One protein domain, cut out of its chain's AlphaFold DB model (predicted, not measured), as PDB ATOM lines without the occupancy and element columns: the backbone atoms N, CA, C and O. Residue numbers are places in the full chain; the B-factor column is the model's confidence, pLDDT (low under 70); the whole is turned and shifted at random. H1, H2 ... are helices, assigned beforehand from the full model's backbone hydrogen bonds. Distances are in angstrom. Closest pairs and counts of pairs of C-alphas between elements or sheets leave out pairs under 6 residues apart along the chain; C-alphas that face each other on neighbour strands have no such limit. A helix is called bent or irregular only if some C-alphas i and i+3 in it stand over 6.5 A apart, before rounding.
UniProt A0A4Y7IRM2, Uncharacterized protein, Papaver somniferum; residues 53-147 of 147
ATOM      1  N   ASN A  53      51.445  70.367 168.914       84.50
ATOM      2  CA  ASN A  53      50.098  70.524 168.389       84.50
ATOM      3  C   ASN A  53      49.092  69.768 169.253       84.50
ATOM      4  O   ASN A  53      48.990  68.553 169.144       84.50
ATOM      5  N   ALA A  54      48.290  70.505 170.026       85.12
ATOM      6  CA  ALA A  54      47.354  69.930 170.995       85.12
ATOM      7  C   ALA A  54      46.423  68.848 170.410       85.12
ATOM      8  O   ALA A  54      46.146  67.851 171.071       85.12
ATOM      9  N   GLY A  55      45.981  69.010 169.158       87.75
ATOM     10  CA  GLY A  55      45.167  68.011 168.467       87.75
ATOM     11  C   GLY A  55      45.924  66.703 168.218       87.75
ATOM     12  O   GLY A  55      45.422  65.629 168.543       87.75
ATOM     13  N   LEU A  56      47.156  66.781 167.704       85.81
ATOM     14  CA  LEU A  56      48.018  65.606 167.525       85.81
ATOM     15  C   LEU A  56      48.416  64.973 168.863       85.81
ATOM     16  O   LEU A  56      48.448  63.746 168.951       85.81
ATOM     17  N   SER A  57      48.657  65.777 169.903       86.94
ATOM     18  CA  SER A  57      48.952  65.280 171.251       86.94
ATOM     19  C   SER A  57      47.768  64.493 171.826       86.94
ATOM     20  O   SER A  57      47.947  63.400 172.360       86.94
ATOM     21  N   CYS A  58      46.540  64.985 171.641       91.19
ATOM     22  CA  CYS A  58      45.334  64.253 172.022       91.19
ATOM     23  C   CYS A  58      45.167  62.950 171.217       91.19
ATOM     24  O   CYS A  58      44.868  61.909 171.797       91.19
ATOM     25  N   ILE A  59      45.419  62.962 169.900       90.88
ATOM     26  CA  ILE A  59      45.348  61.746 169.068       90.88
ATOM     27  C   ILE A  59      46.382  60.708 169.525       90.88
ATOM     28  O   ILE A  59      46.079  59.515 169.574       90.88
ATOM     29  N   ALA A  60      47.596  61.144 169.875       90.19
ATOM     30  CA  ALA A  60      48.622  60.264 170.425       90.19
ATOM     31  C   ALA A  60      48.154  59.611 171.735       90.19
ATOM     32  O   ALA A  60      48.318  58.400 171.896       90.19
ATOM     33  N   LEU A  61      47.501  60.371 172.620       91.88
ATOM     34  CA  LEU A  61      46.919  59.838 173.853       91.88
ATOM     35  C   LEU A  61      45.816  58.807 173.568       91.88
ATOM     36  O   LEU A  61      45.868  57.706 174.106       91.88
ATOM     37  N   GLN A  62      44.888  59.107 172.654       92.50
ATOM     38  CA  GLN A  62      43.838  58.169 172.228       92.50
ATOM     39  C   GLN A  62      44.422  56.863 171.660       92.50
ATOM     40  O   GLN A  62      43.913  55.775 171.929       92.50
ATOM     41  N   TYR A  63      45.526  56.941 170.908       91.25
ATOM     42  CA  TYR A  63      46.248  55.760 170.428       91.25
ATOM     43  C   TYR A  63      46.831  54.963 171.609       91.25
ATOM     44  O   TYR A  63      46.615  53.752 171.701       91.25
ATOM     45  N   ILE A  64      47.537  55.612 172.538       90.31
ATOM     46  CA  ILE A  64      48.108  54.934 173.713       90.31
ATOM     47  C   ILE A  64      47.017  54.221 174.518       90.31
ATOM     48  O   ILE A  64      47.179  53.041 174.830       90.31
ATOM     49  N   GLU A  65      45.902  54.900 174.789       91.25
ATOM     50  CA  GLU A  65      44.745  54.345 175.497       91.25
ATOM     51  C   GLU A  65      44.150  53.145 174.752       91.25
ATOM     52  O   GLU A  65      43.964  52.081 175.340       91.25
ATOM     53  N   HIS A  66      43.946  53.263 173.436       91.00
ATOM     54  CA  HIS A  66      43.449  52.165 172.602       91.00
ATOM     55  C   HIS A  66      44.346  50.921 172.663       91.00
ATOM     56  O   HIS A  66      43.878  49.789 172.543       91.00
ATOM     57  N   CYS A  67      45.647  51.120 172.848       89.50
ATOM     58  CA  CYS A  67      46.621  50.044 172.896       89.50
ATOM     59  C   CYS A  67      47.020  49.602 174.306       89.50
ATOM     60  O   CYS A  67      47.877  48.718 174.445       89.50
ATOM     61  N   GLN A  68      46.431  50.190 175.346       85.69
ATOM     62  CA  GLN A  68      46.788  49.918 176.729       85.69
ATOM     63  C   GLN A  68      46.653  48.421 177.066       85.69
ATOM     64  O   GLN A  68      45.798  47.709 176.547       85.69
ATOM     65  N   GLY A  69      47.546  47.914 177.922       81.12
ATOM     66  CA  GLY A  69      47.543  46.510 178.356       81.12
ATOM     67  C   GLY A  69      48.189  45.515 177.382       81.12
ATOM     68  O   GLY A  69      48.456  44.385 177.774       81.12
ATOM     69  N   ASN A  70      48.542  45.927 176.158       81.50
ATOM     70  CA  ASN A  70      49.170  45.053 175.153       81.50
ATOM     71  C   ASN A  70      50.711  45.092 175.151       81.50
ATOM     72  O   ASN A  70      51.351  44.769 174.143       81.50
ATOM     73  N   CYS A  71      51.325  45.520 176.260       86.19
ATOM     74  CA  CYS A  71      52.777  45.562 176.385       86.19
ATOM     75  C   CYS A  71      53.332  44.176 176.732       86.19
ATOM     76  O   CYS A  71      53.022  43.603 177.772       86.19
ATOM     77  N   THR A  72      54.165  43.633 175.852       85.75
ATOM     78  CA  THR A  72      54.836  42.343 176.064       85.75
ATOM     79  C   THR A  72      56.009  42.472 177.039       85.75
ATOM     80  O   THR A  72      56.579  43.551 177.197       85.75
ATOM     81  N   SER A  73      56.449  41.349 177.616       84.50
ATOM     82  CA  SER A  73      57.639  41.280 178.485       84.50
ATOM     83  C   SER A  73      58.927  41.792 177.827       84.50
ATOM     84  O   SER A  73      59.844  42.216 178.522       84.50
ATOM     85  N   ASN A  74      58.983  41.801 176.492       86.56
ATOM     86  CA  ASN A  74      60.109  42.316 175.717       86.56
ATOM     87  C   ASN A  74      59.998  43.823 175.410       86.56
ATOM     88  O   ASN A  74      60.687  44.308 174.514       86.56
ATOM     89  N   ASN A  75      59.132  44.574 176.106       85.25
ATOM     90  CA  ASN A  75      58.933  46.020 175.908       85.25
ATOM     91  C   ASN A  75      58.520  46.382 174.467       85.25
ATOM     92  O   ASN A  75      58.885  47.429 173.911       85.25
ATOM     93  N   THR A  76      57.765  45.471 173.848       83.12
ATOM     94  CA  THR A  76      57.160  45.648 172.525       83.12
ATOM     95  C   THR A  76      55.647  45.598 172.627       83.12
ATOM     96  O   THR A  76      55.093  44.892 173.470       83.12
ATOM     97  N   LEU A  77      54.986  46.335 171.748       84.81
ATOM     98  CA  LEU A  77      53.540  46.440 171.695       84.81
ATOM     99  C   LEU A  77      53.071  45.915 170.337       84.81
ATOM    100  O   LEU A  77      53.526  46.392 169.296       84.81
ATOM    101  N   LYS A  78      52.166  44.934 170.336       80.75
ATOM    102  CA  LYS A  78      51.486  44.475 169.117       80.75
ATOM    103  C   LYS A  78      50.105  45.113 169.051       80.75
ATOM    104  O   LYS A  78      49.103  44.464 169.316       80.75
ATOM    105  N   CYS A  79      50.071  46.397 168.727       85.75
ATOM    106  CA  CYS A  79      48.832  47.131 168.525       85.75
ATOM    107  C   CYS A  79      49.014  48.099 167.362       85.75
ATOM    108  O   CYS A  79      50.027  48.791 167.266       85.75
ATOM    109  N   LYS A  80      48.047  48.091 166.451       86.00
ATOM    110  CA  LYS A  80      48.012  48.974 165.292       86.00
ATOM    111  C   LYS A  80      46.545  49.325 165.029       86.00
ATOM    112  O   LYS A  80      45.834  48.477 164.491       86.00
ATOM    113  N   PRO A  81      46.091  50.527 165.417       86.38
ATOM    114  CA  PRO A  81      44.773  51.025 165.061       86.38
ATOM    115  C   PRO A  81      44.612  51.047 163.538       86.38
ATOM    116  O   PRO A  81      45.587  51.233 162.803       86.38
ATOM    117  N   SER A  82      43.383  50.851 163.065       87.56
ATOM    118  CA  SER A  82      43.047  51.068 161.658       87.56
ATOM    119  C   SER A  82      43.156  52.555 161.310       87.56
ATOM    120  O   SER A  82      43.053  53.411 162.187       87.56
ATOM    121  N   GLU A  83      43.330  52.879 160.029       83.38
ATOM    122  CA  GLU A  83      43.276  54.277 159.572       83.38
ATOM    123  C   GLU A  83      41.919  54.917 159.903       83.38
ATOM    124  O   GLU A  83      41.880  56.053 160.367       83.38
ATOM    125  N   ASN A  84      40.830  54.143 159.815       86.06
ATOM    126  CA  ASN A  84      39.497  54.585 160.226       86.06
ATOM    127  C   ASN A  84      39.446  55.007 161.700       86.06
ATOM    128  O   ASN A  84      38.785  55.987 162.015       86.06
ATOM    129  N   ASN A  85      40.174  54.344 162.611       89.06
ATOM    130  CA  ASN A  85      40.217  54.784 164.011       89.06
ATOM    131  C   ASN A  85      40.813  56.194 164.136       89.06
ATOM    132  O   ASN A  85      40.328  56.989 164.936       89.06
ATOM    133  N   PHE A  86      41.822  56.541 163.329       87.00
ATOM    134  CA  PHE A  86      42.372  57.898 163.330       87.00
ATOM    135  C   PHE A  86      41.356  58.918 162.831       87.00
ATOM    136  O   PHE A  86      41.245  59.991 163.422       87.00
ATOM    137  N   THR A  87      40.619  58.595 161.769       86.62
ATOM    138  CA  THR A  87      39.754  59.569 161.103       86.62
ATOM    139  C   THR A  87      38.359  59.687 161.703       86.62
ATOM    140  O   THR A  87      37.791  60.772 161.716       86.62
ATOM    141  N   GLU A  88      37.802  58.584 162.193       88.00
ATOM    142  CA  GLU A  88      36.411  58.491 162.653       88.00
ATOM    143  C   GLU A  88      36.292  58.550 164.180       88.00
ATOM    144  O   GLU A  88      35.219  58.859 164.689       88.00
ATOM    145  N   ILE A  89      37.379  58.279 164.918       90.94
ATOM    146  CA  ILE A  89      37.366  58.236 166.388       90.94
ATOM    147  C   ILE A  89      38.339  59.263 166.967       90.94
ATOM    148  O   ILE A  89      37.920  60.201 167.641       90.94
ATOM    149  N   PHE A  90      39.640  59.122 166.702       91.75
ATOM    150  CA  PHE A  90      40.660  59.910 167.396       91.75
ATOM    151  C   PHE A  90      40.617  61.389 167.004       91.75
ATOM    152  O   PHE A  90      40.548  62.244 167.882       91.75
ATOM    153  N   ALA A  91      40.629  61.708 165.706       89.56
ATOM    154  CA  ALA A  91      40.613  63.098 165.255       89.56
ATOM    155  C   ALA A  91      39.339  63.855 165.693       89.56
ATOM    156  O   ALA A  91      39.491  64.923 166.294       89.56
ATOM    157  N   PRO A  92      38.112  63.311 165.526       89.81
ATOM    158  CA  PRO A  92      36.895  63.962 166.015       89.81
ATOM    159  C   PRO A  92      36.880  64.170 167.535       89.81
ATOM    160  O   PRO A  92      36.555  65.266 167.990       89.81
ATOM    161  N   ASN A  93      37.297  63.169 168.323       93.81
ATOM    162  CA  ASN A  93      37.366  63.287 169.787       93.81
ATOM    163  C   ASN A  93      38.363  64.360 170.248       93.81
ATOM    164  O   ASN A  93      38.213  64.926 171.328       93.81
ATOM    165  N   CYS A  94      39.366  64.647 169.422       92.12
ATOM    166  CA  CYS A  94      40.410  65.626 169.693       92.12
ATOM    167  C   CYS A  94      40.162  66.997 169.048       92.12
ATOM    168  O   CYS A  94      41.055  67.845 169.074       92.12
ATOM    169  N   GLY A  95      38.982  67.227 168.457       89.00
ATOM    170  CA  GLY A  95      38.653  68.490 167.788       89.00
ATOM    171  C   GLY A  95      39.528  68.784 166.564       89.00
ATOM    172  O   GLY A  95      39.721  69.942 166.202       89.00
ATOM    173  N   VAL A  96      40.097  67.744 165.948       87.00
ATOM    174  CA  VAL A  96      40.917  67.850 164.742       87.00
ATOM    175  C   VAL A  96      40.033  67.638 163.518       87.00
ATOM    176  O   VAL A  96      39.558  66.533 163.262       87.00
ATOM    177  N   GLU A  97      39.836  68.694 162.733       78.06
ATOM    178  CA  GLU A  97      39.083  68.619 161.481       78.06
ATOM    179  C   GLU A  97      39.953  68.053 160.351       78.06
ATOM    180  O   GLU A  97      41.010  68.595 160.027       78.06
ATOM    181  N   LEU A  98      39.505  66.989 159.690       66.12
ATOM    182  CA  LEU A  98      40.143  66.466 158.478       66.12
ATOM    183  C   LEU A  98      39.623  67.295 157.292       66.12
ATOM    184  O   LEU A  98      38.557  66.988 156.759       66.12
ATOM    185  N   PRO A  99      40.290  68.419 156.963       59.72
ATOM    186  CA  PRO A  99      41.541  68.352 156.207       59.72
ATOM    187  C   PRO A  99      42.643  69.297 156.725       59.72
ATOM    188  O   PRO A  99      43.602  69.581 156.007       59.72
ATOM    189  N   THR A 100      42.526  69.821 157.952       59.53
ATOM    190  CA  THR A 100      43.527  70.747 158.530       59.53
ATOM    191  C   THR A 100      44.907  70.107 158.718       59.53
ATOM    192  O   THR A 100      45.910  70.808 158.867       59.53
ATOM    193  N   PHE A 101      44.977  68.779 158.639       58.00
ATOM    194  CA  PHE A 101      46.199  67.992 158.580       58.00
ATOM    195  C   PHE A 101      46.158  67.111 157.324       58.00
ATOM    196  O   PHE A 101      45.090  66.651 156.924       58.00
ATOM    197  N   GLY A 102      47.322  66.882 156.702       65.00
ATOM    198  CA  GLY A 102      47.474  65.862 155.656       65.00
ATOM    199  C   GLY A 102      47.285  64.446 156.218       65.00
ATOM    200  O   GLY A 102      46.603  64.245 157.219       65.00
ATOM    201  N   THR A 103      47.917  63.436 155.619       70.19
ATOM    202  CA  THR A 103      47.877  62.065 156.159       70.19
ATOM    203  C   THR A 103      48.459  62.021 157.579       70.19
ATOM    204  O   THR A 103      49.670  62.151 157.764       70.19
ATOM    205  N   ILE A 104      47.603  61.832 158.591       72.44
ATOM    206  CA  ILE A 104      48.027  61.611 159.978       72.44
ATOM    207  C   ILE A 104      48.449  60.150 160.099       72.44
ATOM    208  O   ILE A 104      47.660  59.241 159.852       72.44
ATOM    209  N   THR A 105      49.698  59.918 160.496       71.31
ATOM    210  CA  THR A 105      50.191  58.577 160.813       71.31
ATOM    211  C   THR A 105      50.793  58.576 162.206       71.31
ATOM    212  O   THR A 105      51.372  59.565 162.652       71.31
ATOM    213  N   GLY A 106      50.649  57.457 162.908       76.88
ATOM    214  CA  GLY A 106      51.240  57.260 164.222       76.88
ATOM    215  C   GLY A 106      51.855  55.874 164.324       76.88
ATOM    216  O   GLY A 106      51.354  54.903 163.747       76.88
ATOM    217  N   ARG A 107      52.928  55.753 165.104       82.00
ATOM    218  CA  ARG A 107      53.551  54.465 165.409       82.00
ATOM    219  C   ARG A 107      54.005  54.445 166.858       82.00
ATOM    220  O   ARG A 107      54.893  55.204 167.226       82.00
ATOM    221  N   ILE A 108      53.479  53.507 167.640       84.50
ATOM    222  CA  ILE A 108      54.067  53.195 168.942       84.50
ATOM    223  C   ILE A 108      55.327  52.354 168.711       84.50
ATOM    224  O   ILE A 108      55.291  51.299 168.075       84.50
ATOM    225  N   VAL A 109      56.463  52.853 169.192       84.75
ATOM    226  CA  VAL A 109      57.794  52.252 168.974       84.75
ATOM    227  C   VAL A 109      58.239  51.338 170.117       84.75
ATOM    228  O   VAL A 109      59.151  50.525 169.954       84.75
ATOM    229  N   GLY A 110      57.568  51.419 171.264       86.56
ATOM    230  CA  GLY A 110      57.830  50.594 172.431       86.56
ATOM    231  C   GLY A 110      56.890  50.936 173.580       86.56
ATOM    232  O   GLY A 110      56.125  51.890 173.509       86.56
ATOM    233  N   CYS A 111      56.963  50.135 174.630       88.25
ATOM    234  CA  CYS A 111      56.249  50.338 175.883       88.25
ATOM    235  C   CYS A 111      57.175  49.914 177.025       88.25
ATOM    236  O   CYS A 111      58.059  49.083 176.812       88.25
ATOM    237  N   GLN A 112      57.024  50.509 178.204       87.69
ATOM    238  CA  GLN A 112      57.882  50.241 179.358       87.69
ATOM    239  C   GLN A 112      57.021  50.103 180.609       87.69
ATOM    240  O   GLN A 112      56.072  50.858 180.798       87.69
ATOM    241  N   SER A 113      57.351  49.138 181.466       85.56
ATOM    242  CA  SER A 113      56.670  48.940 182.754       85.56
ATOM    243  C   SER A 113      57.176  49.877 183.851       85.56
ATOM    244  O   SER A 113      56.533  50.030 184.886       85.56
ATOM    245  N   LYS A 114      58.341  50.492 183.634       87.19
ATOM    246  CA  LYS A 114      58.955  51.476 184.521       87.19
ATOM    247  C   LYS A 114      59.202  52.757 183.746       87.19
ATOM    248  O   LYS A 114      59.413  52.719 182.536       87.19
ATOM    249  N   TYR A 115      59.200  53.871 184.470       87.81
ATOM    250  CA  TYR A 115      59.619  55.149 183.918       87.81
ATOM    251  C   TYR A 115      61.050  55.050 183.376       87.81
ATOM    252  O   TYR A 115      61.909  54.409 183.986       87.81
ATOM    253  N   VAL A 116      61.273  55.665 182.217       89.88
ATOM    254  CA  VAL A 116      62.574  55.759 181.557       89.88
ATOM    255  C   VAL A 116      62.846  57.237 181.322       89.88
ATOM    256  O   VAL A 116      62.001  57.933 180.761       89.88
ATOM    257  N   GLU A 117      64.020  57.696 181.745       92.31
ATOM    258  CA  GLU A 117      64.449  59.088 181.586       92.31
ATOM    259  C   GLU A 117      64.431  59.512 180.102       92.31
ATOM    260  O   GLU A 117      64.784  58.698 179.240       92.31
ATOM    261  N   PRO A 118      64.093  60.769 179.754       91.38
ATOM    262  CA  PRO A 118      63.883  61.188 178.362       91.38
ATOM    263  C   PRO A 118      65.061  60.909 177.420       91.38
ATOM    264  O   PRO A 118      64.869  60.445 176.297       91.38
ATOM    265  N   LEU A 119      66.299  61.122 177.873       91.62
ATOM    266  CA  LEU A 119      67.497  60.852 177.066       91.62
ATOM    267  C   LEU A 119      67.706  59.352 176.810       91.62
ATOM    268  O   LEU A 119      68.119  58.930 175.721       91.62
ATOM    269  N   GLU A 120      67.393  58.531 177.805       92.31
ATOM    270  CA  GLU A 120      67.431  57.081 177.671       92.31
ATOM    271  C   GLU A 120      66.286  56.587 176.776       92.31
ATOM    272  O   GLU A 120      66.501  55.747 175.901       92.31
ATOM    273  N   ALA A 121      65.089  57.159 176.914       91.88
ATOM    274  CA  ALA A 121      63.951  56.873 176.053       91.88
ATOM    275  C   ALA A 121      64.261  57.235 174.592       91.88
ATOM    276  O   ALA A 121      64.013  56.426 173.695       91.88
ATOM    277  N   PHE A 122      64.888  58.389 174.344       91.44
ATOM    278  CA  PHE A 122      65.339  58.789 173.013       91.44
ATOM    279  C   PHE A 122      66.282  57.747 172.402       91.44
ATOM    280  O   PHE A 122      66.037  57.255 171.305       91.44
ATOM    281  N   SER A 123      67.337  57.363 173.122       90.81
ATOM    282  CA  SER A 123      68.391  56.489 172.588       90.81
ATOM    283  C   SER A 123      68.008  55.006 172.516       90.81
ATOM    284  O   SER A 123      68.404  54.320 171.578       90.81
ATOM    285  N   ARG A 124      67.237  54.483 173.479       89.19
ATOM    286  CA  ARG A 124      66.931  53.042 173.598       89.19
ATOM    287  C   ARG A 124      65.526  52.656 173.152       89.19
ATOM    288  O   ARG A 124      65.268  51.474 172.903       89.19
ATOM    289  N   VAL A 125      64.588  53.600 173.112       89.06
ATOM    290  CA  VAL A 125      63.178  53.322 172.792       89.06
ATOM    291  C   VAL A 125      62.786  53.944 171.462       89.06
ATOM    292  O   VAL A 125      62.302  53.225 170.588       89.06
ATOM    293  N   LEU A 126      63.036  55.239 171.290       88.38
ATOM    294  CA  LEU A 126      62.657  55.968 170.086       88.38
ATOM    295  C   LEU A 126      63.623  55.698 168.927       88.38
ATOM    296  O   LEU A 126      63.193  55.298 167.853       88.38
ATOM    297  N   VAL A 127      64.930  55.844 169.137       88.56
ATOM    298  CA  VAL A 127      65.966  55.685 168.102       88.56
ATOM    299  C   VAL A 127      66.652  54.326 168.231       88.56
ATOM    300  O   VAL A 127      67.854  54.216 168.440       88.56
ATOM    301  N   ARG A 128      65.866  53.252 168.112       82.69
ATOM    302  CA  ARG A 128      66.385  51.873 168.200       82.69
ATOM    303  C   ARG A 128      67.191  51.437 166.980       82.69
ATOM    304  O   ARG A 128      68.036  50.556 167.085       82.69
ATOM    305  N   ASP A 129      66.891  52.015 165.822       80.75
ATOM    306  CA  ASP A 129      67.491  51.650 164.545       80.75
ATOM    307  C   ASP A 129      67.587  52.857 163.597       80.75
ATOM    308  O   ASP A 129      66.959  53.905 163.795       80.75
ATOM    309  N   HIS A 130      68.367  52.692 162.526       82.62
ATOM    310  CA  HIS A 130      68.542  53.720 161.499       82.62
ATOM    311  C   HIS A 130      67.233  54.111 160.801       82.62
ATOM    312  O   HIS A 130      67.110  55.248 160.352       82.62
ATOM    313  N   LYS A 131      66.247  53.206 160.725       82.19
ATOM    314  CA  LYS A 131      64.949  53.477 160.091       82.19
ATOM    315  C   LYS A 131      64.118  54.450 160.927       82.19
ATOM    316  O   LYS A 131      63.428  55.310 160.389       82.19
ATOM    317  N   THR A 132      64.177  54.338 162.246       80.44
ATOM    318  CA  THR A 132      63.448  55.235 163.146       80.44
ATOM    319  C   THR A 132      64.168  56.577 163.254       80.44
ATOM    320  O   THR A 132      63.526  57.625 163.238       80.44
ATOM    321  N   LEU A 133      65.506  56.568 163.199       83.62
ATOM    322  CA  LEU A 133      66.294  57.790 163.043       83.62
ATOM    323  C   LEU A 133      65.974  58.533 161.735       83.62
ATOM    324  O   LEU A 133      65.857  59.756 161.744       83.62
ATOM    325  N   SER A 134      65.806  57.822 160.612       83.69
ATOM    326  CA  SER A 134      65.473  58.461 159.333       83.69
ATOM    327  C   SER A 134      64.094  59.120 159.346       83.69
ATOM    328  O   SER A 134      63.937  60.175 158.748       83.69
ATOM    329  N   ILE A 135      63.122  58.558 160.079       80.06
ATOM    330  CA  ILE A 135      61.789  59.165 160.268       80.06
ATOM    331  C   ILE A 135      61.895  60.502 161.017       80.06
ATOM    332  O   ILE A 135      61.266  61.483 160.620       80.06
ATOM    333  N   LEU A 136      62.714  60.564 162.073       78.12
ATOM    334  CA  LEU A 136      62.956  61.804 162.822       78.12
ATOM    335  C   LEU A 136      63.734  62.847 162.014       78.12
ATOM    336  O   LEU A 136      63.652  64.037 162.310       78.12
ATOM    337  N   ARG A 137      64.498  62.410 161.009       83.31
ATOM    338  CA  ARG A 137      65.284  63.273 160.115       83.31
ATOM    339  C   ARG A 137      64.556  63.646 158.827       83.31
ATOM    340  O   ARG A 137      65.112  64.380 158.011       83.31
ATOM    341  N   ASP A 138      63.327  63.172 158.644       80.81
ATOM    342  CA  ASP A 138      62.533  63.526 157.479       80.81
ATOM    343  C   ASP A 138      62.208  65.031 157.507       80.81
ATOM    344  O   ASP A 138      61.739  65.583 158.511       80.81
ATOM    345  N   LYS A 139      62.503  65.699 156.388       75.19
ATOM    346  CA  LYS A 139      62.252  67.128 156.168       75.19
ATOM    347  C   LYS A 139      60.773  67.420 155.933       75.19
ATOM    348  O   LYS A 139      60.344  68.544 156.168       75.19
ATOM    349  N   ASN A 140      60.012  66.420 155.493       74.44
ATOM    350  CA  ASN A 140      58.585  66.535 155.214       74.44
ATOM    351  C   ASN A 140      57.732  66.431 156.490       74.44
ATOM    352  O   ASN A 140      56.550  66.766 156.467       74.44
ATOM    353  N   HIS A 141      58.318  66.008 157.616       66.94
ATOM    354  CA  HIS A 141      57.662  66.035 158.920       66.94
ATOM    355  C   HIS A 141      57.820  67.409 159.576       66.94
ATOM    356  O   HIS A 141      58.924  67.825 159.940       66.94
ATOM    357  N   SER A 142      56.693  68.107 159.729       57.53
ATOM    358  CA  SER A 142      56.608  69.445 160.330       57.53
ATOM    359  C   SER A 142      56.080  69.448 161.770       57.53
ATOM    360  O   SER A 142      56.218  70.455 162.463       57.53
ATOM    361  N   LYS A 143      55.485  68.340 162.233       57.94
ATOM    362  CA  LYS A 143      54.888  68.195 163.570       57.94
ATOM    363  C   LYS A 143      55.186  66.807 164.139       57.94
ATOM    364  O   LYS A 143      55.200  65.829 163.392       57.94
ATOM    365  N   TRP A 144      55.431  66.733 165.441       59.84
ATOM    366  CA  TRP A 144      55.712  65.505 166.187       59.84
ATOM    367  C   TRP A 144      55.253  65.686 167.626       59.84
ATOM    368  O   TRP A 144      55.356  66.791 168.145       59.84
ATOM    369  N   GLU A 145      54.802  64.603 168.255       57.28
ATOM    370  CA  GLU A 145      54.521  64.581 169.685       57.28
ATOM    371  C   GLU A 145      54.841  63.202 170.274       57.28
ATOM    372  O   GLU A 145      54.622  62.173 169.626       57.28
ATOM    373  N   SER A 146      55.331  63.193 171.513       52.44
ATOM    374  CA  SER A 146      55.425  62.004 172.366       52.44
ATOM    375  C   SER A 146      54.457  62.160 173.534       52.44
ATOM    376  O   SER A 146      54.422  63.226 174.125       52.44
ATOM    377  N   ALA A 147      53.691  61.128 173.874       47.88
ATOM    378  CA  ALA A 147      52.793  61.122 175.032       47.88
ATOM    379  C   ALA A 147      53.252  60.090 176.068       47.88
ATOM    380  O   ALA A 147      53.841  59.063 175.648       47.88
TER     381      ALA A 147
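Overview. This is residues 53 to 147 of the 147 residues of an uncharacterized protein of Papaver somniferum (UniProt A0A4Y7IRM2). Two helices, H1 and H2, cross at one end of the domain, and two short helices, H3 and H4, make a corner at the other end; long loops bridge the space between the two pairs. The loop of residues 67 to 82 goes out from H1 and folds back to H2, the loop of residues 94 to 117 passes through the middle on its way to H3, and after H4 residues 137 to 142 stick out before the tail turns back inward. The printed part has 95 residues with four named helices, H1, H2, H3 and H4 in that order along the chain, and no named strand. The class is all helix, though under half of the residues, 40 of the 95, are in named elements. The whole is compact, with a radius of gyration of the C-alphas of 13.9 A, and the C-alphas span 35 by 33 by 20 A along their three main axes.

Along the chain. H1, the longest helix with 13 residues, holds residues 54 to 66 and is 18.3 A long from first to last C-alpha; it begins at C-alpha 54, (47.354, 69.930, 170.995). H2 holds residues 83 to 93 and is 14.8 A long, beginning at C-alpha 83, (43.276, 54.277, 159.572). H2 is only just irregular: C-alphas 88 and 91 are 6.8 A apart, and its line is a rough one. H3 holds residues 118 to 126 and is 9.9 A long. H3 is neither bent nor irregular, but only just: C-alphas 123 and 126 are 6.3 A apart. H4 holds residues 130 to 136, is also 9.9 A long, and ends at C-alpha 136, (62.956, 61.804, 162.822).

Arrangement. H1 touches H2, with 7 pairs of C-alphas within 8 A. Their closest C-alphas are those of Ile 59 and Phe 90, 5.3 A apart, and their centres are 10.1 A apart. Their lines stand at a steep tilt of 61 degrees, and the two helices run opposite ways. H1 is apart from H3 and from H4. H2 is apart from H3, although H3 is the next helix along the chain, and it is apart from H4 too. H3 and H4 are close but not clearly touching, with 1 pair of C-alphas within 8 A, those of Leu 126 and Thr 132 at 7.0 A. Their centres are 13.1 A apart, and they stand at a steep tilt of 56 degrees, opposite ways. In H1 and H4 every pair of backbone O i and N i+4 is within hydrogen-bond range, while in H2 4 of 7 such pairs are, and in H3 4 of 5.

Size, cuts and confidence. The two C-alphas farthest apart are those of Ser 73 and Pro 99, 38.6 A. The printed part has no cut; it begins at residue 53 and ends at residue 147, the chain's last residue, and the C-alphas of Asn 53 and Ala 147 are 11.8 A apart. The link from H1 to H2, 16 residues, is long, and its C-alphas lie 10 to 20 A from the mean of the C-alphas. The link from H2 to H3, 24 residues, is long too, and its C-alphas lie 4 to 20 A from that mean. The link from H3 to H4, 3 residues, is tight. Residues 137 to 142 stand free, with no C-alpha 8 or more residues away along the chain within 10 A. The mean pLDDT of the printed part is 82.5, and 12 residues are under 70: residues 98 to 102 and residues 141 to 147. Among the helices the mean pLDDT is 90 for H1, 89 for H2, 91 for H3 and 82 for H4.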